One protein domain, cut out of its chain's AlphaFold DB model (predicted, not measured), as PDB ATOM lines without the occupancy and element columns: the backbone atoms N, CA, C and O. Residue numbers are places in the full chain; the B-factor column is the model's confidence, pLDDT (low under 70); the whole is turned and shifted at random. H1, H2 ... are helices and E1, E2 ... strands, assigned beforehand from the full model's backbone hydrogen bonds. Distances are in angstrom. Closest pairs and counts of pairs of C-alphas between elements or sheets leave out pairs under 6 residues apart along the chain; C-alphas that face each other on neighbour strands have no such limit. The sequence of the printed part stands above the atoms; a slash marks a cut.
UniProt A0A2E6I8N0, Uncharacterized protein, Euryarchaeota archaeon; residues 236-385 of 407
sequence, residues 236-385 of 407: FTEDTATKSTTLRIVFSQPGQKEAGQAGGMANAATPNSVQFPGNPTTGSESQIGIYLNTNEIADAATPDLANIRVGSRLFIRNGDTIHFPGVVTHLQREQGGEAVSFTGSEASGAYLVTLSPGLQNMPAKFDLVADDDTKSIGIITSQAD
ATOM      1  N   PHE A 236     130.684 164.754  94.870       91.25
ATOM      2  CA  PHE A 236     129.871 163.930  95.744       91.25
ATOM      3  C   PHE A 236     130.126 162.463  95.430       91.25
ATOM      4  O   PHE A 236     130.044 162.042  94.278       91.25
ATOM      5  N   THR A 237     130.442 161.691  96.460       92.88
ATOM      6  CA  THR A 237     130.484 160.232  96.390       92.88
ATOM      7  C   THR A 237     129.421 159.708  97.335       92.88
ATOM      8  O   THR A 237     129.607 159.739  98.551       92.88
ATOM      9  N   GLU A 238     128.286 159.303  96.769       91.56
ATOM     10  CA  GLU A 238     127.181 158.707  97.521       91.56
ATOM     11  C   GLU A 238     127.621 157.420  98.213       91.56
ATOM     12  O   GLU A 238     128.472 156.680  97.712       91.56
ATOM     13  N   ASP A 239     127.044 157.155  99.377       90.12
ATOM     14  CA  ASP A 239     127.180 155.864 100.026       90.12
ATOM     15  C   ASP A 239     126.270 154.825  99.349       90.12
ATOM     16  O   ASP A 239     125.163 155.128  98.909       90.12
ATOM     17  N   THR A 240     126.733 153.582  99.240       84.00
ATOM     18  CA  THR A 240     125.965 152.503  98.605       84.00
ATOM     19  C   THR A 240     124.706 152.143  99.388       84.00
ATOM     20  O   THR A 240     123.734 151.673  98.791       84.00
ATOM     21  N   ALA A 241     124.677 152.412 100.699       80.94
ATOM     22  CA  ALA A 241     123.514 152.140 101.536       80.94
ATOM     23  C   ALA A 241     122.238 152.823 101.011       80.94
ATOM     24  O   ALA A 241     121.185 152.184 100.990       80.94
ATOM     25  N   THR A 242     122.325 154.064 100.505       78.38
ATOM     26  CA  THR A 242     121.155 154.818 100.005       78.38
ATOM     27  C   THR A 242     120.592 154.306  98.690       78.38
ATOM     28  O   THR A 242     119.486 154.684  98.320       78.38
ATOM     29  N   LYS A 243     121.318 153.448  97.970       79.69
ATOM     30  CA  LYS A 243     120.773 152.779  96.781       79.69
ATOM     31  C   LYS A 243     119.950 151.550  97.175       79.69
ATOM     32  O   LYS A 243     118.898 151.289  96.622       79.69
ATOM     33  N   SER A 244     120.394 150.817  98.192       78.69
ATOM     34  CA  SER A 244     119.815 149.507  98.522       78.69
ATOM     35  C   SER A 244     118.633 149.527  99.498       78.69
ATOM     36  O   SER A 244     117.850 148.579  99.519       78.69
ATOM     37  N   THR A 245     118.503 150.558 100.338       84.25
ATOM     38  CA  THR A 245     117.483 150.593 101.393       84.25
ATOM     39  C   THR A 245     117.110 152.018 101.781       84.25
ATOM     40  O   THR A 245     117.913 152.943 101.663       84.25
ATOM     41  N   THR A 246     115.887 152.188 102.285       88.44
ATOM     42  CA  THR A 246     115.430 153.464 102.835       88.44
ATOM     43  C   THR A 246     116.042 153.672 104.216       88.44
ATOM     44  O   THR A 246     115.795 152.876 105.118       88.44
ATOM     45  N   LEU A 247     116.801 154.749 104.399       88.69
ATOM     46  CA  LEU A 247     117.437 155.093 105.672       88.69
ATOM     47  C   LEU A 247     116.689 156.228 106.362       88.69
ATOM     48  O   LEU A 247     116.269 157.176 105.705       88.69
ATOM     49  N   ARG A 248     116.597 156.193 107.691       89.19
ATOM     50  CA  ARG A 248     116.163 157.352 108.485       89.19
ATOM     51  C   ARG A 248     117.388 158.101 108.993       89.19
ATOM     52  O   ARG A 248     118.272 157.498 109.600       89.19
ATOM     53  N   ILE A 249     117.396 159.416 108.796       89.69
ATOM     54  CA  ILE A 249     118.416 160.333 109.308       89.69
ATOM     55  C   ILE A 249     117.817 161.156 110.443       89.69
ATOM     56  O   ILE A 249     116.819 161.853 110.248       89.69
ATOM     57  N   VAL A 250     118.442 161.089 111.616       87.62
ATOM     58  CA  VAL A 250     118.077 161.865 112.808       87.62
ATOM     59  C   VAL A 250     119.270 162.717 113.230       87.62
ATOM     60  O   VAL A 250     120.397 162.227 113.247       87.62
ATOM     61  N   PHE A 251     119.033 163.982 113.572       87.75
ATOM     62  CA  PHE A 251     120.072 164.929 113.979       87.75
ATOM     63  C   PHE A 251     119.969 165.185 115.477       87.75
ATOM     64  O   PHE A 251     118.897 165.513 115.966       87.75
ATOM     65  N   SER A 252     121.066 165.059 116.213       84.00
ATOM     66  CA  SER A 252     121.095 165.253 117.662       84.00
ATOM     67  C   SER A 252     122.362 165.979 118.103       84.00
ATOM     68  O   SER A 252     123.328 166.141 117.350       84.00
ATOM     69  N   GLN A 253     122.391 166.406 119.363       83.00
ATOM     70  CA  GLN A 253     123.665 166.695 120.012       83.00
ATOM     71  C   GLN A 253     124.341 165.372 120.403       83.00
ATOM     72  O   GLN A 253     123.637 164.420 120.755       83.00
ATOM     73  N   PRO A 254     125.684 165.305 120.410       80.38
ATOM     74  CA  PRO A 254     126.393 164.115 120.864       80.38
ATOM     75  C   PRO A 254     125.911 163.651 122.245       80.38
ATOM     76  O   PRO A 254     125.910 164.424 123.204       80.38
ATOM     77  N   GLY A 255     125.486 162.388 122.330       74.19
ATOM     78  CA  GLY A 255     125.057 161.756 123.581       74.19
ATOM     79  C   GLY A 255     123.616 162.050 124.027       74.19
ATOM     80  O   GLY A 255     123.233 161.604 125.106       74.19
ATOM     81  N   GLN A 256     122.805 162.765 123.237       73.25
ATOM     82  CA  GLN A 256     121.388 163.005 123.555       73.25
ATOM     83  C   GLN A 256     120.474 161.878 123.043       73.25
ATOM     84  O   GLN A 256     120.555 161.476 121.882       73.25
ATOM     85  N   LYS A 257     119.545 161.419 123.895       66.31
ATOM     86  CA  LYS A 257     118.537 160.379 123.594       66.31
ATOM     87  C   LYS A 257     117.120 160.962 123.641       66.31
ATOM     88  O   LYS A 257     116.866 161.843 124.463       66.31
ATOM     89  N   GLU A 258     116.208 160.478 122.793       58.81
ATOM     90  CA  GLU A 258     114.781 160.838 122.826       58.81
ATOM     91  C   GLU A 258     114.204 160.479 124.196       58.81
ATOM     92  O   GLU A 258     114.392 159.372 124.712       58.81
ATOM     93  N   ALA A 259     113.460 161.407 124.792       46.44
ATOM     94  CA  ALA A 259     112.782 161.138 126.048       46.44
ATOM     95  C   ALA A 259     111.641 160.131 125.812       46.44
ATOM     96  O   ALA A 259     110.653 160.440 125.152       46.44
ATOM     97  N   GLY A 260     111.758 158.927 126.382       49.03
ATOM     98  CA  GLY A 260     110.679 157.930 126.400       49.03
ATOM     99  C   GLY A 260     110.723 156.854 125.310       49.03
ATOM    100  O   GLY A 260     109.865 155.973 125.328       49.03
ATOM    101  N   GLN A 261     111.717 156.857 124.415       53.50
ATOM    102  CA  GLN A 261     112.026 155.702 123.565       53.50
ATOM    103  C   GLN A 261     113.274 154.983 124.080       53.50
ATOM    104  O   GLN A 261     114.290 155.605 124.388       53.50
ATOM    105  N   ALA A 262     113.197 153.657 124.203       52.34
ATOM    106  CA  ALA A 262     114.360 152.841 124.521       52.34
ATOM    107  C   ALA A 262     115.303 152.832 123.307       52.34
ATOM    108  O   ALA A 262     115.087 152.077 122.363       52.34
ATOM    109  N   GLY A 263     116.321 153.694 123.340       54.78
ATOM    110  CA  GLY A 263     117.405 153.709 122.359       54.78
ATOM    111  C   GLY A 263     117.060 154.349 121.009       54.78
ATOM    112  O   GLY A 263     117.289 153.750 119.966       54.78
ATOM    113  N   GLY A 264     116.472 155.547 121.027       61.72
ATOM    114  CA  GLY A 264     116.455 156.436 119.862       61.72
ATOM    115  C   GLY A 264     117.165 157.746 120.202       61.72
ATOM    116  O   GLY A 264     117.024 158.258 121.314       61.72
ATOM    117  N   MET A 265     117.938 158.309 119.272       72.00
ATOM    118  CA  MET A 265     118.562 159.630 119.448       72.00
ATOM    119  C   MET A 265     117.536 160.769 119.439       72.00
ATOM    120  O   MET A 265     116.723 160.825 118.521       72.00
ATOM    121  N   ALA A 266     117.663 161.738 120.357       68.56
ATOM    122  CA  ALA A 266     116.800 162.926 120.386       68.56
ATOM    123  C   ALA A 266     117.014 163.818 119.167       68.56
ATOM    124  O   ALA A 266     118.134 164.279 118.945       68.56
ATOM    125  N   ASN A 267     115.949 164.153 118.443       67.62
ATOM    126  CA  ASN A 267     116.028 165.171 117.410       67.62
ATOM    127  C   ASN A 267     116.282 166.548 118.052       67.62
ATOM    128  O   ASN A 267     115.400 167.114 118.701       67.62
ATOM    129  N   ALA A 268     117.483 167.095 117.881       63.16
ATOM    130  CA  ALA A 268     117.874 168.387 118.435       63.16
ATOM    131  C   ALA A 268     117.810 169.485 117.367       63.16
ATOM    132  O   ALA A 268     118.097 169.252 116.198       63.16
ATOM    133  N   ALA A 269     117.449 170.706 117.773       60.19
ATOM    134  CA  ALA A 269     117.377 171.856 116.865       60.19
ATOM    135  C   ALA A 269     118.718 172.601 116.712       60.19
ATOM    136  O   ALA A 269     118.904 173.352 115.754       60.19
ATOM    137  N   THR A 270     119.655 172.414 117.646       61.50
ATOM    138  CA  THR A 270     120.934 173.138 117.689       61.50
ATOM    139  C   THR A 270     122.102 172.187 117.959       61.50
ATOM    140  O   THR A 270     121.913 171.194 118.670       61.50
ATOM    141  N   PRO A 271     123.323 172.503 117.470       62.69
ATOM    142  CA  PRO A 271     124.549 171.808 117.875       62.69
ATOM    143  C   PRO A 271     124.740 171.845 119.399       62.69
ATOM    144  O   PRO A 271     123.957 172.479 120.112       62.69
ATOM    145  N   ASN A 272     125.725 171.094 119.905       68.50
ATOM    146  CA  ASN A 272     126.056 171.011 121.337       68.50
ATOM    147  C   ASN A 272     126.197 172.396 122.024       68.50
ATOM    148  O   ASN A 272     126.115 173.445 121.392       68.50
ATOM    149  N   SER A 273     126.443 172.435 123.338       61.47
ATOM    150  CA  SER A 273     126.522 173.696 124.106       61.47
ATOM    151  C   SER A 273     127.624 174.677 123.663       61.47
ATOM    152  O   SER A 273     127.731 175.764 124.230       61.47
ATOM    153  N   VAL A 274     128.473 174.310 122.698       67.38
ATOM    154  CA  VAL A 274     129.503 175.189 122.143       67.38
ATOM    155  C   VAL A 274     128.892 176.026 121.017       67.38
ATOM    156  O   VAL A 274     128.313 175.497 120.069       67.38
ATOM    157  N   GLN A 275     129.051 177.350 121.093       80.44
ATOM    158  CA  GLN A 275     128.592 178.264 120.047       80.44
ATOM    159  C   GLN A 275     129.219 177.893 118.697       80.44
ATOM    160  O   GLN A 275     130.435 177.756 118.597       80.44
ATOM    161  N   PHE A 276     128.396 177.766 117.654       81.81
ATOM    162  CA  PHE A 276     128.866 177.509 116.295       81.81
ATOM    163  C   PHE A 276     129.821 178.616 115.802       81.81
ATOM    164  O   PHE A 276     129.538 179.794 116.038       81.81
ATOM    165  N   PRO A 277     130.898 178.283 115.066       81.62
ATOM    166  CA  PRO A 277     131.396 176.938 114.704       81.62
ATOM    167  C   PRO A 277     132.266 176.264 115.779       81.62
ATOM    168  O   PRO A 277     132.767 175.162 115.578       81.62
ATOM    169  N   GLY A 278     132.472 176.921 116.913       82.38
ATOM    170  CA  GLY A 278     133.335 176.477 117.993       82.38
ATOM    171  C   GLY A 278     134.297 177.570 118.436       82.38
ATOM    172  O   GLY A 278     134.142 178.754 118.132       82.38
ATOM    173  N   ASN A 279     135.330 177.140 119.144       79.56
ATOM    174  CA  ASN A 279     136.498 177.933 119.482       79.56
ATOM    175  C   ASN A 279     137.770 177.250 118.928       79.56
ATOM    176  O   ASN A 279     137.705 176.117 118.451       79.56
ATOM    177  N   PRO A 280     138.943 177.901 118.993       73.81
ATOM    178  CA  PRO A 280     140.167 177.399 118.354       73.81
ATOM    179  C   PRO A 280     140.682 176.067 118.916       73.81
ATOM    180  O   PRO A 280     141.487 175.395 118.276       73.81
ATOM    181  N   THR A 281     140.239 175.693 120.116       76.94
ATOM    182  CA  THR A 281     140.596 174.444 120.800       76.94
ATOM    183  C   THR A 281     139.511 173.374 120.714       76.94
ATOM    184  O   THR A 281     139.789 172.198 120.935       76.94
ATOM    185  N   THR A 282     138.266 173.750 120.432       82.00
ATOM    186  CA  THR A 282     137.105 172.860 120.505       82.00
ATOM    187  C   THR A 282     136.050 173.319 119.507       82.00
ATOM    188  O   THR A 282     135.447 174.379 119.675       82.00
ATOM    189  N   GLY A 283     135.819 172.514 118.472       82.50
ATOM    190  CA  GLY A 283     134.739 172.748 117.518       82.50
ATOM    191  C   GLY A 283     133.359 172.535 118.138       82.50
ATOM    192  O   GLY A 283     133.217 171.798 119.115       82.50
ATOM    193  N   SER A 284     132.328 173.138 117.547       87.62
ATOM    194  CA  SER A 284     130.959 172.685 117.790       87.62
ATOM    195  C   SER A 284     130.794 171.258 117.267       87.62
ATOM    196  O   SER A 284     131.509 170.823 116.360       87.62
ATOM    197  N   GLU A 285     129.850 170.514 117.826       88.75
ATOM    198  CA  GLU A 285     129.591 169.146 117.382       88.75
ATOM    199  C   GLU A 285     128.103 168.891 117.180       88.75
ATOM    200  O   GLU A 285     127.241 169.418 117.891       88.75
ATOM    201  N   SER A 286     127.826 168.040 116.200       87.75
ATOM    202  CA  SER A 286     126.526 167.421 115.962       87.75
ATOM    203  C   SER A 286     126.713 165.921 115.825       87.75
ATOM    204  O   SER A 286     127.732 165.476 115.298       87.75
ATOM    205  N   GLN A 287     125.710 165.159 116.226       88.06
ATOM    206  CA  GLN A 287     125.634 163.732 115.981       88.06
ATOM    207  C   GLN A 287     124.497 163.438 115.001       88.06
ATOM    208  O   GLN A 287     123.450 164.084 115.013       88.06
ATOM    209  N   ILE A 288     124.739 162.496 114.099       89.38
ATOM    210  CA  ILE A 288     123.767 162.034 113.116       89.38
ATOM    211  C   ILE A 288     123.579 160.540 113.319       89.38
ATOM    212  O   ILE A 288     124.543 159.780 113.269       89.38
ATOM    213  N   GLY A 289     122.337 160.143 113.550       87.62
ATOM    214  CA  GLY A 289     121.916 158.760 113.691       87.62
ATOM    215  C   GLY A 289     121.325 158.298 112.375       87.62
ATOM    216  O   GLY A 289     120.394 158.919 111.858       87.62
ATOM    217  N   ILE A 290     121.888 157.228 111.829       88.25
ATOM    218  CA  ILE A 290     121.483 156.640 110.557       88.25
ATOM    219  C   ILE A 290     120.904 155.262 110.860       88.25
ATOM    220  O   ILE A 290     121.625 154.341 111.254       88.25
ATOM    221  N   TYR A 291     119.595 155.127 110.681       84.56
ATOM    222  CA  TYR A 291     118.860 153.892 110.934       84.56
ATOM    223  C   TYR A 291     118.517 153.218 109.609       84.56
ATOM    224  O   TYR A 291     118.188 153.887 108.630       84.56
ATOM    225  N   LEU A 292     118.537 151.884 109.590       82.12
ATOM    226  CA  LEU A 292     118.247 151.075 108.400       82.12
ATOM    227  C   LEU A 292     116.783 151.167 107.931       82.12
ATOM    228  O   LEU A 292     116.452 150.689 106.852       82.12
ATOM    229  N   ASN A 293     115.889 151.721 108.753       76.06
ATOM    230  CA  ASN A 293     114.484 151.924 108.419       76.06
ATOM    231  C   ASN A 293     113.869 153.060 109.254       76.06
ATOM    232  O   ASN A 293     114.500 153.629 110.145       76.06
ATOM    233  N   THR A 294     112.600 153.353 108.982       76.56
ATOM    234  CA  THR A 294     111.832 154.451 109.584       76.56
ATOM    235  C   THR A 294     111.450 154.252 111.048       76.56
ATOM    236  O   THR A 294     110.895 155.179 111.635       76.56
ATOM    237  N   ASN A 295     111.676 153.065 111.619       72.94
ATOM    238  CA  ASN A 295     111.153 152.692 112.933       72.94
ATOM    239  C   ASN A 295     112.071 153.098 114.097       72.94
ATOM    240  O   ASN A 295     111.665 152.918 115.238       72.94
ATOM    241  N   GLU A 296     113.267 153.642 113.819       73.56
ATOM    242  CA  GLU A 296     114.187 154.214 114.825       73.56
ATOM    243  C   GLU A 296     114.460 153.253 116.007       73.56
ATOM    244  O   GLU A 296     114.370 153.630 117.169       73.56
ATOM    245  N   ILE A 297     114.745 151.977 115.704       64.88
ATOM    246  CA  ILE A 297     114.909 150.908 116.709       64.88
ATOM    247  C   ILE A 297     116.397 150.595 116.940       64.88
ATOM    248  O   ILE A 297     117.099 150.230 115.993       64.88
ATOM    249  N   ALA A 298     116.840 150.629 118.203       54.81
ATOM    250  CA  ALA A 298     118.205 150.314 118.653       54.81
ATOM    251  C   ALA A 298     118.709 148.893 118.328       54.81
ATOM    252  O   ALA A 298     119.912 148.661 118.323       54.81
ATOM    253  N   ASP A 299     117.812 147.941 118.057       53.69
ATOM    254  CA  ASP A 299     118.147 146.530 117.808       53.69
ATOM    255  C   ASP A 299     118.041 146.124 116.323       53.69
ATOM    256  O   ASP A 299     118.198 144.949 115.979       53.69
ATOM    257  N   ALA A 300     117.772 147.072 115.417       59.38
ATOM    258  CA  ALA A 300     117.703 146.800 113.980       59.38
ATOM    259  C   ALA A 300     119.090 146.480 113.389       59.38
ATOM    260  O   ALA A 300     120.111 146.876 113.936       59.38
ATOM    261  N   ALA A 301     119.158 145.797 112.242       65.12
ATOM    262  CA  ALA A 301     120.424 145.668 111.516       65.12
ATOM    263  C   ALA A 301     120.989 147.062 111.161       65.12
ATOM    264  O   ALA A 301     120.226 147.982 110.867       65.12
ATOM    265  N   THR A 302     122.310 147.234 111.212       69.31
ATOM    266  CA  THR A 302     122.961 148.525 110.928       69.31
ATOM    267  C   THR A 302     123.142 148.729 109.418       69.31
ATOM    268  O   THR A 302     123.457 147.764 108.718       69.31
ATOM    269  N   PRO A 303     122.985 149.960 108.894       75.31
ATOM    270  CA  PRO A 303     123.333 150.260 107.507       75.31
ATOM    271  C   PRO A 303     124.825 150.037 107.228       75.31
ATOM    272  O   PRO A 303     125.682 150.400 108.037       75.31
ATOM    273  N   ASP A 304     125.131 149.461 106.065       76.81
ATOM    274  CA  ASP A 304     126.504 149.281 105.582       76.81
ATOM    275  C   ASP A 304     126.999 150.552 104.883       76.81
ATOM    276  O   ASP A 304     126.756 150.761 103.694       76.81
ATOM    277  N   LEU A 305     127.648 151.428 105.652       79.75
ATOM    278  CA  LEU A 305     128.166 152.712 105.180       79.75
ATOM    279  C   LEU A 305     129.640 152.590 104.788       79.75
ATOM    280  O   LEU A 305     130.538 152.923 105.565       79.75
ATOM    281  N   ALA A 306     129.891 152.096 103.577       80.31
ATOM    282  CA  ALA A 306     131.235 151.778 103.095       80.31
ATOM    283  C   ALA A 306     132.142 153.015 102.923       80.31
ATOM    284  O   ALA A 306     133.368 152.914 103.030       80.31
ATOM    285  N   ASN A 307     131.567 154.194 102.657       86.38
ATOM    286  CA  ASN A 307     132.340 155.396 102.331       86.38
ATOM    287  C   ASN A 307     132.612 156.290 103.552       86.38
ATOM    288  O   ASN A 307     133.584 157.063 103.561       86.38
ATOM    289  N   ILE A 308     131.779 156.195 104.590       89.94
ATOM    290  CA  ILE A 308     131.834 157.065 105.768       89.94
ATOM    291  C   ILE A 308     132.840 156.507 106.782       89.94
ATOM    292  O   ILE A 308     132.740 155.382 107.254       89.94
ATOM    293  N   ARG A 309     133.840 157.322 107.121       89.62
ATOM    294  CA  ARG A 309     134.957 156.978 108.015       89.62
ATOM    295  C   ARG A 309     135.413 158.215 108.779       89.62
ATOM    296  O   ARG A 309     135.171 159.336 108.328       89.62
ATOM    297  N   VAL A 310     136.101 158.025 109.903       91.31
ATOM    298  CA  VAL A 310     136.733 159.132 110.640       91.31
ATOM    299  C   VAL A 310     137.673 159.902 109.702       91.31
ATOM    300  O   VAL A 310     138.446 159.305 108.952       91.31
ATOM    301  N   GLY A 311     137.567 161.232 109.706       90.62
ATOM    302  CA  GLY A 311     138.294 162.130 108.804       90.62
ATOM    303  C   GLY A 311     137.618 162.392 107.451       90.62
ATOM    304  O   GLY A 311     138.091 163.248 106.699       90.62
ATOM    305  N   SER A 312     136.518 161.703 107.119       91.31
ATOM    306  CA  SER A 312     135.700 162.051 105.950       91.31
ATOM    307  C   SER A 312     134.922 163.342 106.188       91.31
ATOM    308  O   SER A 312     134.457 163.602 107.294       91.31
ATOM    309  N   ARG A 313     134.732 164.133 105.129       91.75
ATOM    310  CA  ARG A 313     133.758 165.234 105.104       91.75
ATOM    311  C   ARG A 313     132.447 164.678 104.578       91.75
ATOM    312  O   ARG A 313     132.471 163.959 103.575       91.75
ATOM    313  N   LEU A 314     131.345 164.987 105.245       92.44
ATOM    314  CA  LEU A 314     130.037 164.427 104.925       92.44
ATOM    315  C   LEU A 314     129.211 165.425 104.102       92.44
ATOM    316  O   LEU A 314     129.313 166.635 104.284       92.44
ATOM    317  N   PHE A 315     128.356 164.920 103.219       93.31
ATOM    318  CA  PHE A 315     127.223 165.682 102.701       93.31
ATOM    319  C   PHE A 315     125.939 164.888 102.921       93.31
ATOM    320  O   PHE A 315     125.956 163.655 102.929       93.31
ATOM    321  N   ILE A 316     124.825 165.600 103.073       93.75
ATOM    322  CA  ILE A 316     123.493 164.997 103.105       93.75
ATOM    323  C   ILE A 316     122.577 165.833 102.231       93.75
ATOM    324  O   ILE A 316     122.437 167.036 102.443       93.75
ATOM    325  N   ARG A 317     121.950 165.206 101.248       93.38
ATOM    326  CA  ARG A 317     120.989 165.838 100.360       93.38
ATOM    327  C   ARG A 317     119.570 165.471 100.767       93.38
ATOM    328  O   ARG A 317     119.264 164.306 100.995       93.38
ATOM    329  N   ASN A 318     118.700 166.473 100.771       93.25
ATOM    330  CA  ASN A 318     117.262 166.300 100.879       93.25
ATOM    331  C   ASN A 318     116.561 167.233  99.879       93.25
ATOM    332  O   ASN A 318     116.366 168.418 100.144       93.25
ATOM    333  N   GLY A 319     116.221 166.701  98.707       92.94
ATOM    334  CA  GLY A 319     115.592 167.430  97.610       92.94
ATOM    335  C   GLY A 319     116.470 168.557  97.065       92.94
ATOM    336  O   GLY A 319     117.498 168.322  96.420       92.94
ATOM    337  N   ASP A 320     116.028 169.792  97.308       92.25
ATOM    338  CA  ASP A 320     116.624 171.041  96.817       92.25
ATOM    339  C   ASP A 320     117.759 171.577  97.701       92.25
ATOM    340  O   ASP A 320     118.409 172.563  97.342       92.25
ATOM    341  N   THR A 321     117.995 170.925  98.842       92.00
ATOM    342  CA  THR A 321     118.946 171.352  99.863       92.00
ATOM    343  C   THR A 321     120.039 170.303 100.052       92.00
ATOM    344  O   THR A 321     119.767 169.112 100.217       92.00
ATOM    345  N   ILE A 322     121.294 170.752 100.051       92.31
ATOM    346  CA  ILE A 322     122.461 169.963 100.454       92.31
ATOM    347  C   ILE A 322     122.999 170.550 101.750       92.31
ATOM    348  O   ILE A 322     123.365 171.723 101.821       92.31
ATOM    349  N   HIS A 323     123.059 169.716 102.774       91.75
ATOM    350  CA  HIS A 323     123.721 169.996 104.033       91.75
ATOM    351  C   HIS A 323     125.181 169.558 103.935       91.75
ATOM    352  O   HIS A 323     125.471 168.469 103.429       91.75
ATOM    353  N   PHE A 324     126.086 170.365 104.487       90.50
ATOM    354  CA  PHE A 324     127.508 170.038 104.616       90.50
ATOM    355  C   PHE A 324     127.867 169.898 106.092       90.50
ATOM    356  O   PHE A 324     128.486 170.802 106.654       90.50
ATOM    357  N   PRO A 325     127.456 168.810 106.771       87.19
ATOM    358  CA  PRO A 325     127.992 168.495 108.087       87.19
ATOM    359  C   PRO A 325     129.525 168.435 108.011       87.19
ATOM    360  O   PRO A 325     130.068 168.083 106.968       87.19
ATOM    361  N   GLY A 326     130.225 168.818 109.079       89.00
ATOM    362  CA  GLY A 326     131.685 168.916 109.067       89.00
ATOM    363  C   GLY A 326     132.440 167.596 108.871       89.00
ATOM    364  O   GLY A 326     132.027 166.664 108.180       89.00
ATOM    365  N   VAL A 327     133.612 167.509 109.489       91.94
ATOM    366  CA  VAL A 327     134.457 166.315 109.429       91.94
ATOM    367  C   VAL A 327     133.970 165.297 110.451       91.94
ATOM    368  O   VAL A 327     133.722 165.652 111.600       91.94
ATOM    369  N   VAL A 328     133.879 164.028 110.060       92.12
ATOM    370  CA  VAL A 328     133.585 162.920 110.976       92.12
ATOM    371  C   VAL A 328     134.720 162.788 111.992       92.12
ATOM    372  O   VAL A 328     135.850 162.467 111.617       92.12
ATOM    373  N   THR A 329     134.427 163.014 113.271       91.31
ATOM    374  CA  THR A 329     135.390 162.883 114.377       91.31
ATOM    375  C   THR A 329     135.285 161.529 115.060       91.31
ATOM    376  O   THR A 329     136.308 160.944 115.406       91.31
ATOM    377  N   HIS A 330     134.068 160.998 115.199       88.38
ATOM    378  CA  HIS A 330     133.821 159.697 115.810       88.38
ATOM    379  C   HIS A 330     132.772 158.915 115.032       88.38
ATOM    380  O   HIS A 330     131.819 159.479 114.492       88.38
ATOM    381  N   LEU A 331     132.961 157.598 115.026       86.44
ATOM    382  CA  LEU A 331     132.000 156.627 114.534       86.44
ATOM    383  C   LEU A 331     131.670 155.664 115.659       86.44
ATOM    384  O   LEU A 331     132.555 155.022 116.225       86.44
ATOM    385  N   GLN A 332     130.391 155.592 115.989       83.94
ATOM    386  CA  GLN A 332     129.868 154.741 117.045       83.94
ATOM    387  C   GLN A 332     128.627 154.020 116.525       83.94
ATOM    388  O   GLN A 332     128.083 154.356 115.473       83.94
ATOM    389  N   ARG A 333     128.178 153.010 117.256       78.00
ATOM    390  CA  ARG A 333     126.859 152.411 117.070       78.00
ATOM    391  C   ARG A 333     126.055 152.586 118.336       78.00
ATOM    392  O   ARG A 333     126.616 152.626 119.428       78.00
ATOM    393  N   GLU A 334     124.751 152.682 118.175       72.69
ATOM    394  CA  GLU A 334     123.838 152.546 119.292       72.69
ATOM    395  C   GLU A 334     123.664 151.062 119.617       72.69
ATOM    396  O   GLU A 334     123.267 150.294 118.755       72.69
ATOM    397  N   GLN A 335     123.960 150.650 120.846       67.38
ATOM    398  CA  GLN A 335     123.741 149.283 121.311       67.38
ATOM    399  C   GLN A 335     123.111 149.324 122.703       67.38
ATOM    400  O   GLN A 335     123.702 149.858 123.640       67.38
ATOM    401  N   GLY A 336     121.892 148.793 122.851       61.34
ATOM    402  CA  GLY A 336     121.166 148.837 124.130       61.34
ATOM    403  C   GLY A 336     120.928 150.265 124.642       61.34
ATOM    404  O   GLY A 336     120.889 150.498 125.849       61.34
ATOM    405  N   GLY A 337     120.830 151.227 123.721       60.91
ATOM    406  CA  GLY A 337     120.723 152.652 124.006       60.91
ATOM    407  C   GLY A 337     122.043 153.343 124.348       60.91
ATOM    408  O   GLY A 337     122.014 154.538 124.592       60.91
ATOM    409  N   GLU A 338     123.189 152.667 124.396       65.44
ATOM    410  CA  GLU A 338     124.496 153.294 124.647       65.44
ATOM    411  C   GLU A 338     125.302 153.459 123.353       65.44
ATOM    412  O   GLU A 338     125.198 152.648 122.435       65.44
ATOM    413  N   ALA A 339     126.129 154.505 123.277       71.31
ATOM    414  CA  ALA A 339     127.019 154.728 122.138       71.31
ATOM    415  C   ALA A 339     128.316 153.921 122.311       71.31
ATOM    416  O   ALA A 339     129.175 154.262 123.127       71.31
ATOM    417  N   VAL A 340     128.484 152.864 121.519       70.88
ATOM    418  CA  VAL A 340     129.619 151.939 121.604       70.88
ATOM    419  C   VAL A 340     130.527 152.108 120.384       70.88
ATOM    420  O   VAL A 340     130.069 152.174 119.243       70.88
ATOM    421  N   SER A 341     131.841 152.201 120.614       73.06
ATOM    422  CA  SER A 341     132.828 152.191 119.523       73.06
ATOM    423  C   SER A 341     132.884 150.801 118.893       73.06
ATOM    424  O   SER A 341     132.893 149.806 119.613       73.06
ATOM    425  N   PHE A 342     132.969 150.710 117.568       66.69
ATOM    426  CA  PHE A 342     132.982 149.425 116.868       66.69
ATOM    427  C   PHE A 342     134.115 149.358 115.837       66.69
ATOM    428  O   PHE A 342     134.545 150.366 115.282       66.69
ATOM    429  N   THR A 343     134.595 148.141 115.580       53.81
ATOM    430  CA  THR A 343     135.576 147.813 114.534       53.81
ATOM    431  C   THR A 343     135.058 146.603 113.749       53.81
ATOM    432  O   THR A 343     135.471 145.479 113.994       53.81
ATOM    433  N   GLY A 344     134.086 146.795 112.848       51.38
ATOM    434  CA  GLY A 344     133.541 145.695 112.033       51.38
ATOM    435  C   GLY A 344     132.073 145.837 111.618       51.38
ATOM    436  O   GLY A 344     131.448 146.872 111.853       51.38
ATOM    437  N   SER A 345     131.538 144.790 110.976       47.53
ATOM    438  CA  SER A 345     130.180 144.735 110.404       47.53
ATOM    439  C   SER A 345     129.103 144.189 111.353       47.53
ATOM    440  O   SER A 345     127.922 144.428 111.113       47.53
ATOM    441  N   GLU A 346     129.468 143.498 112.436       50.47
ATOM    442  CA  GLU A 346     128.516 142.776 113.293       50.47
ATOM    443  C   GLU A 346     128.148 143.557 114.560       50.47
ATOM    444  O   GLU A 346     128.813 143.460 115.586       50.47
ATOM    445  N   ALA A 347     127.074 144.340 114.487       52.50
ATOM    446  CA  ALA A 347     126.311 144.805 115.647       52.50
ATOM    447  C   ALA A 347     124.953 145.337 115.173       52.50
ATOM    448  O   ALA A 347     124.855 145.836 114.054       52.50
ATOM    449  N   SER A 348     123.929 145.226 116.016       62.72
ATOM    450  CA  SER A 348     122.623 145.862 115.825       62.72
ATOM    451  C   SER A 348     122.664 147.339 116.239       62.72
ATOM    452  O   SER A 348     123.459 147.704 117.101       62.72
ATOM    453  N   GLY A 349     121.808 148.156 115.626       70.38
ATOM    454  CA  GLY A 349     121.469 149.522 116.011       70.38
ATOM    455  C   GLY A 349     121.828 150.600 115.002       70.38
ATOM    456  O   GLY A 349     122.296 150.323 113.890       70.38
ATOM    457  N   ALA A 350     121.552 151.847 115.389       77.19
ATOM    458  CA  ALA A 350     121.811 153.024 114.574       77.19
ATOM    459  C   ALA A 350     123.311 153.244 114.388       77.19
ATOM    460  O   ALA A 350     124.107 153.071 115.316       77.19
ATOM    461  N   TYR A 351     123.698 153.687 113.198       83.19
ATOM    462  CA  TYR A 351     125.046 154.174 112.959       83.19
ATOM    463  C   TYR A 351     125.135 155.630 113.422       83.19
ATOM    464  O   TYR A 351     124.398 156.484 112.929       83.19
ATOM    465  N   LEU A 352     126.008 155.907 114.387       85.50
ATOM    466  CA  LEU A 352     126.165 157.218 115.009       85.50
ATOM    467  C   LEU A 352     127.415 157.902 114.457       85.50
ATOM    468  O   LEU A 352     128.542 157.438 114.651       85.50
ATOM    469  N   VAL A 353     127.214 159.028 113.782       89.06
ATOM    470  CA  VAL A 353     128.275 159.832 113.174       89.06
ATOM    471  C   VAL A 353     128.396 161.141 113.935       89.06
ATOM    472  O   VAL A 353     127.512 161.990 113.845       89.06
ATOM    473  N   THR A 354     129.491 161.328 114.666       90.50
ATOM    474  CA  THR A 354     129.796 162.614 115.307       90.50
ATOM    475  C   THR A 354     130.644 163.455 114.364       90.50
ATOM    476  O   THR A 354     131.638 162.968 113.818       90.50
ATOM    477  N   LEU A 355     130.251 164.712 114.159       90.75
ATOM    478  CA  LEU A 355     130.872 165.622 113.198       90.75
ATOM    479  C   LEU A 355     131.290 166.935 113.845       90.75
ATOM    480  O   LEU A 355     130.578 167.452 114.706       90.75
ATOM    481  N   SER A 356     132.400 167.499 113.364       89.38
ATOM    482  CA  SER A 356     132.886 168.815 113.771       89.38
ATOM    483  C   SER A 356     133.385 169.647 112.564       89.38
ATOM    484  O   SER A 356     134.158 169.127 111.754       89.38
ATOM    485  N   PRO A 357     132.947 170.915 112.402       87.31
ATOM    486  CA  PRO A 357     131.918 171.542 113.212       87.31
ATOM    487  C   PRO A 357     130.575 170.859 112.914       87.31
ATOM    488  O   PRO A 357     130.370 170.280 111.838       87.31
ATOM    489  N   GLY A 358     129.665 170.897 113.879       86.62
ATOM    490  CA  GLY A 358     128.310 170.406 113.660       86.62
ATOM    491  C   GLY A 358     127.515 171.299 112.703       86.62
ATOM    492  O   GLY A 358     127.938 172.407 112.378       86.62
ATOM    493  N   LEU A 359     126.333 170.849 112.272       86.38
ATOM    494  CA  LEU A 359     125.381 171.727 111.575       86.38
ATOM    495  C   LEU A 359     125.009 172.926 112.451       86.38
ATOM    496  O   LEU A 359     124.628 172.742 113.604       86.38
ATOM    497  N   GLN A 360     125.098 174.142 111.899       82.12
ATOM    498  CA  GLN A 360     124.700 175.361 112.611       82.12
ATOM    499  C   GLN A 360     123.211 175.320 112.960       82.12
ATOM    500  O   GLN A 360     122.822 175.659 114.073       82.12
ATOM    501  N   ASN A 361     122.404 174.859 112.002       82.00
ATOM    502  CA  ASN A 361     120.981 174.606 112.159       82.00
ATOM    503  C   ASN A 361     120.725 173.145 111.789       82.00
ATOM    504  O   ASN A 361     120.931 172.751 110.637       82.00
ATOM    505  N   MET A 362     120.315 172.339 112.766       84.62
ATOM    506  CA  MET A 362     119.979 170.938 112.525       84.62
ATOM    507  C   MET A 362     118.606 170.858 111.848       84.62
ATOM    508  O   MET A 362     117.644 171.442 112.356       84.62
ATOM    509  N   PRO A 363     118.483 170.185 110.692       87.12
ATOM    510  CA  PRO A 363     117.189 169.990 110.061       87.12
ATOM    511  C   PRO A 363     116.353 168.984 110.861       87.12
ATOM    512  O   PRO A 363     116.872 168.196 111.651       87.12
ATOM    513  N   ALA A 364     115.041 168.982 110.623       87.62
ATOM    514  CA  ALA A 364     114.178 167.917 111.122       87.62
ATOM    515  C   ALA A 364     114.624 166.559 110.558       87.62
ATOM    516  O   ALA A 364     115.160 166.495 109.451       87.62
ATOM    517  N   LYS A 365     114.360 165.472 111.288       88.44
ATOM    518  CA  LYS A 365     114.609 164.117 110.784       88.44
ATOM    519  C   LYS A 365     113.864 163.846 109.472       88.44
ATOM    520  O   LYS A 365     112.733 164.297 109.286       88.44
ATOM    521  N   PHE A 366     114.483 163.090 108.573       91.44
ATOM    522  CA  PHE A 366     113.907 162.733 107.274       91.44
ATOM    523  C   PHE A 366     114.391 161.366 106.797       91.44
ATOM    524  O   PHE A 366     115.322 160.791 107.359       91.44
ATOM    525  N   ASP A 367     113.731 160.855 105.760       91.75
ATOM    526  CA  ASP A 367     114.075 159.586 105.126       91.75
ATOM    527  C   ASP A 367     114.874 159.817 103.842       91.75
ATOM    528  O   ASP A 367     114.526 160.682 103.031       91.75
ATOM    529  N   LEU A 368     115.935 159.032 103.671       90.88
ATOM    530  CA  LEU A 368     116.641 158.820 102.414       90.88
ATOM    531  C   LEU A 368     115.989 157.624 101.737       90.88
ATOM    532  O   LEU A 368     116.098 156.509 102.241       90.88
ATOM    533  N   VAL A 369     115.257 157.859 100.656       87.38
ATOM    534  CA  VAL A 369     114.513 156.803  99.963       87.38
ATOM    535  C   VAL A 369     115.479 156.012  99.085       87.38
ATOM    536  O   VAL A 369     116.328 156.606  98.424       87.38
ATOM    537  N   ALA A 370     115.349 154.682  99.091       85.31
ATOM    538  CA  ALA A 370     116.152 153.819  98.228       85.31
ATOM    539  C   ALA A 370     116.060 154.261  96.757       85.31
ATOM    540  O   ALA A 370     114.970 154.571  96.272       85.31
ATOM    541  N   ASP A 371     117.202 154.272  96.069       83.56
ATOM    542  CA  ASP A 371     117.337 154.656  94.656       83.56
ATOM    543  C   ASP A 371     116.854 156.086  94.310       83.56
ATOM    544  O   ASP A 371     116.556 156.387  93.153       83.56
ATOM    545  N   ASP A 372     116.819 157.002  95.288       86.62
ATOM    546  CA  ASP A 372     116.485 158.416  95.073       86.62
ATOM    547  C   ASP A 372     117.730 159.322  95.135       86.62
ATOM    548  O   ASP A 372     118.188 159.737  96.201       86.62
ATOM    549  N   ASP A 373     118.250 159.718  93.971       79.62
ATOM    550  CA  ASP A 373     119.387 160.649  93.846       79.62
ATOM    551  C   ASP A 373     119.107 162.050  94.432       79.62
ATOM    552  O   ASP A 373     120.029 162.858  94.632       79.62
ATOM    553  N   THR A 374     117.837 162.377  94.688       89.44
ATOM    554  CA  THR A 374     117.429 163.623  95.341       89.44
ATOM    555  C   THR A 374     117.512 163.535  96.861       89.44
ATOM    556  O   THR A 374     117.478 164.567  97.530       89.44
ATOM    557  N   LYS A 375     117.695 162.337  97.424       91.31
ATOM    558  CA  LYS A 375     117.810 162.084  98.861       91.31
ATOM    559  C   LYS A 375     118.949 161.108  99.133       91.31
ATOM    560  O   LYS A 375     118.755 159.902  99.209       91.31
ATOM    561  N   SER A 376     120.145 161.643  99.350       91.94
ATOM    562  CA  SER A 376     121.357 160.835  99.501       91.94
ATOM    563  C   SER A 376     122.260 161.319 100.630       91.94
ATOM    564  O   SER A 376     122.175 162.455 101.095       91.94
ATOM    565  N   ILE A 377     123.146 160.437 101.081       93.25
ATOM    566  CA  ILE A 377     124.235 160.736 102.011       93.25
ATOM    567  C   ILE A 377     125.521 160.189 101.416       93.25
ATOM    568  O   ILE A 377     125.515 159.206 100.677       93.25
ATOM    569  N   GLY A 378     126.636 160.819 101.739       93.38
ATOM    570  CA  GLY A 378     127.930 160.310 101.336       93.38
ATOM    571  C   GLY A 378     129.047 161.252 101.718       93.38
ATOM    572  O   GLY A 378     128.897 162.119 102.581       93.38
ATOM    573  N   ILE A 379     130.183 161.084 101.057       93.44
ATOM    574  CA  ILE A 379     131.367 161.897 101.310       93.44
ATOM    575  C   ILE A 379     131.565 162.951 100.231       93.44
ATOM    576  O   ILE A 379     131.175 162.781  99.073       93.44
ATOM    577  N   ILE A 380     132.211 164.041 100.628       90.62
ATOM    578  CA  ILE A 380     132.553 165.145  99.741       90.62
ATOM    579  C   ILE A 380     134.069 165.298  99.594       90.62
ATOM    580  O   ILE A 380     134.835 165.383 100.567       90.62
ATOM    581  N   THR A 381     134.501 165.374  98.339       88.88
ATOM    582  CA  THR A 381     135.777 165.975  97.947       88.88
ATOM    583  C   THR A 381     135.535 167.248  97.153       88.88
ATOM    584  O   THR A 381     134.399 167.570  96.810       88.88
ATOM    585  N   SER A 382     136.572 168.045  96.929       84.69
ATOM    586  CA  SER A 382     136.425 169.303  96.198       84.69
ATOM    587  C   SER A 382     137.613 169.567  95.290       84.69
ATOM    588  O   SER A 382     138.708 169.052  95.516       84.69
ATOM    589  N   GLN A 383     137.418 170.405  94.274       79.50
ATOM    590  CA  GLN A 383     138.543 170.868  93.456       79.50
ATOM    591  C   GLN A 383     139.584 171.635  94.278       79.50
ATOM    592  O   GLN A 383     140.766 171.554  93.954       79.50
ATOM    593  N   ALA A 384     139.192 172.279  95.383       83.12
ATOM    594  CA  ALA A 384     140.139 172.867  96.324       83.12
ATOM    595  C   ALA A 384     141.160 171.855  96.847       83.12
ATOM    596  O   ALA A 384     142.295 172.238  97.097       83.12
ATOM    597  N   ASP A 385     140.806 170.573  96.963       84.81
ATOM    598  CA  ASP A 385     141.714 169.544  97.479       84.81
ATOM    599  C   ASP A 385     142.919 169.306  96.561       84.81
ATOM    600  O   ASP A 385     143.942 168.794  97.013       84.81
TER     601      ASP A 385
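AT A GLANCE: This is residues 236 to 385 of the 407 residues of an uncharacterized protein of Euryarchaeota archaeon (UniProt A0A2E6I8N0). A strongly twisted antiparallel six-strand sheet, E7-E6-E8-E3-E2-E9, is partly face to face with a smaller antiparallel one, E1-E10-E4-E5. The 150 printed residues have little regular structure, mostly strand: E1, H1, E2 to E10. The whole is compact, radius of gyration of the C-alphas 14.2 A, spanning 37 by 32 by 30 A.

IN THESE COORDINATES: The large sheet has E2, residues 247-252, E3, 286-291, E6, 327-335, 23.4 A from first to last C-alpha, E7, 338-341, E8, 351-356, and E9, 366-368. The small one has E1, 236-238, from C-alpha (129.871, 163.930, 95.744), E4, 314-318, E5, 321-324, and E10, 377-382, to C-alpha (136.425, 169.303, 96.198).

HOW THE PARTS SIT: In hairpin E2 and E3, N 250 and O 289 are 2.9 A apart. E5 runs on into E6 at 97 degrees. The closest C-alphas of E4 and E6, Leu 314 and Val 327, are 6.6 A apart. H1, residues 241-244, only grazes the large sheet.

THE WHOLE: The printed part has no cut; links E2 to E3 and E3 to E4 are long. pLDDT is under 70 for 34 residues.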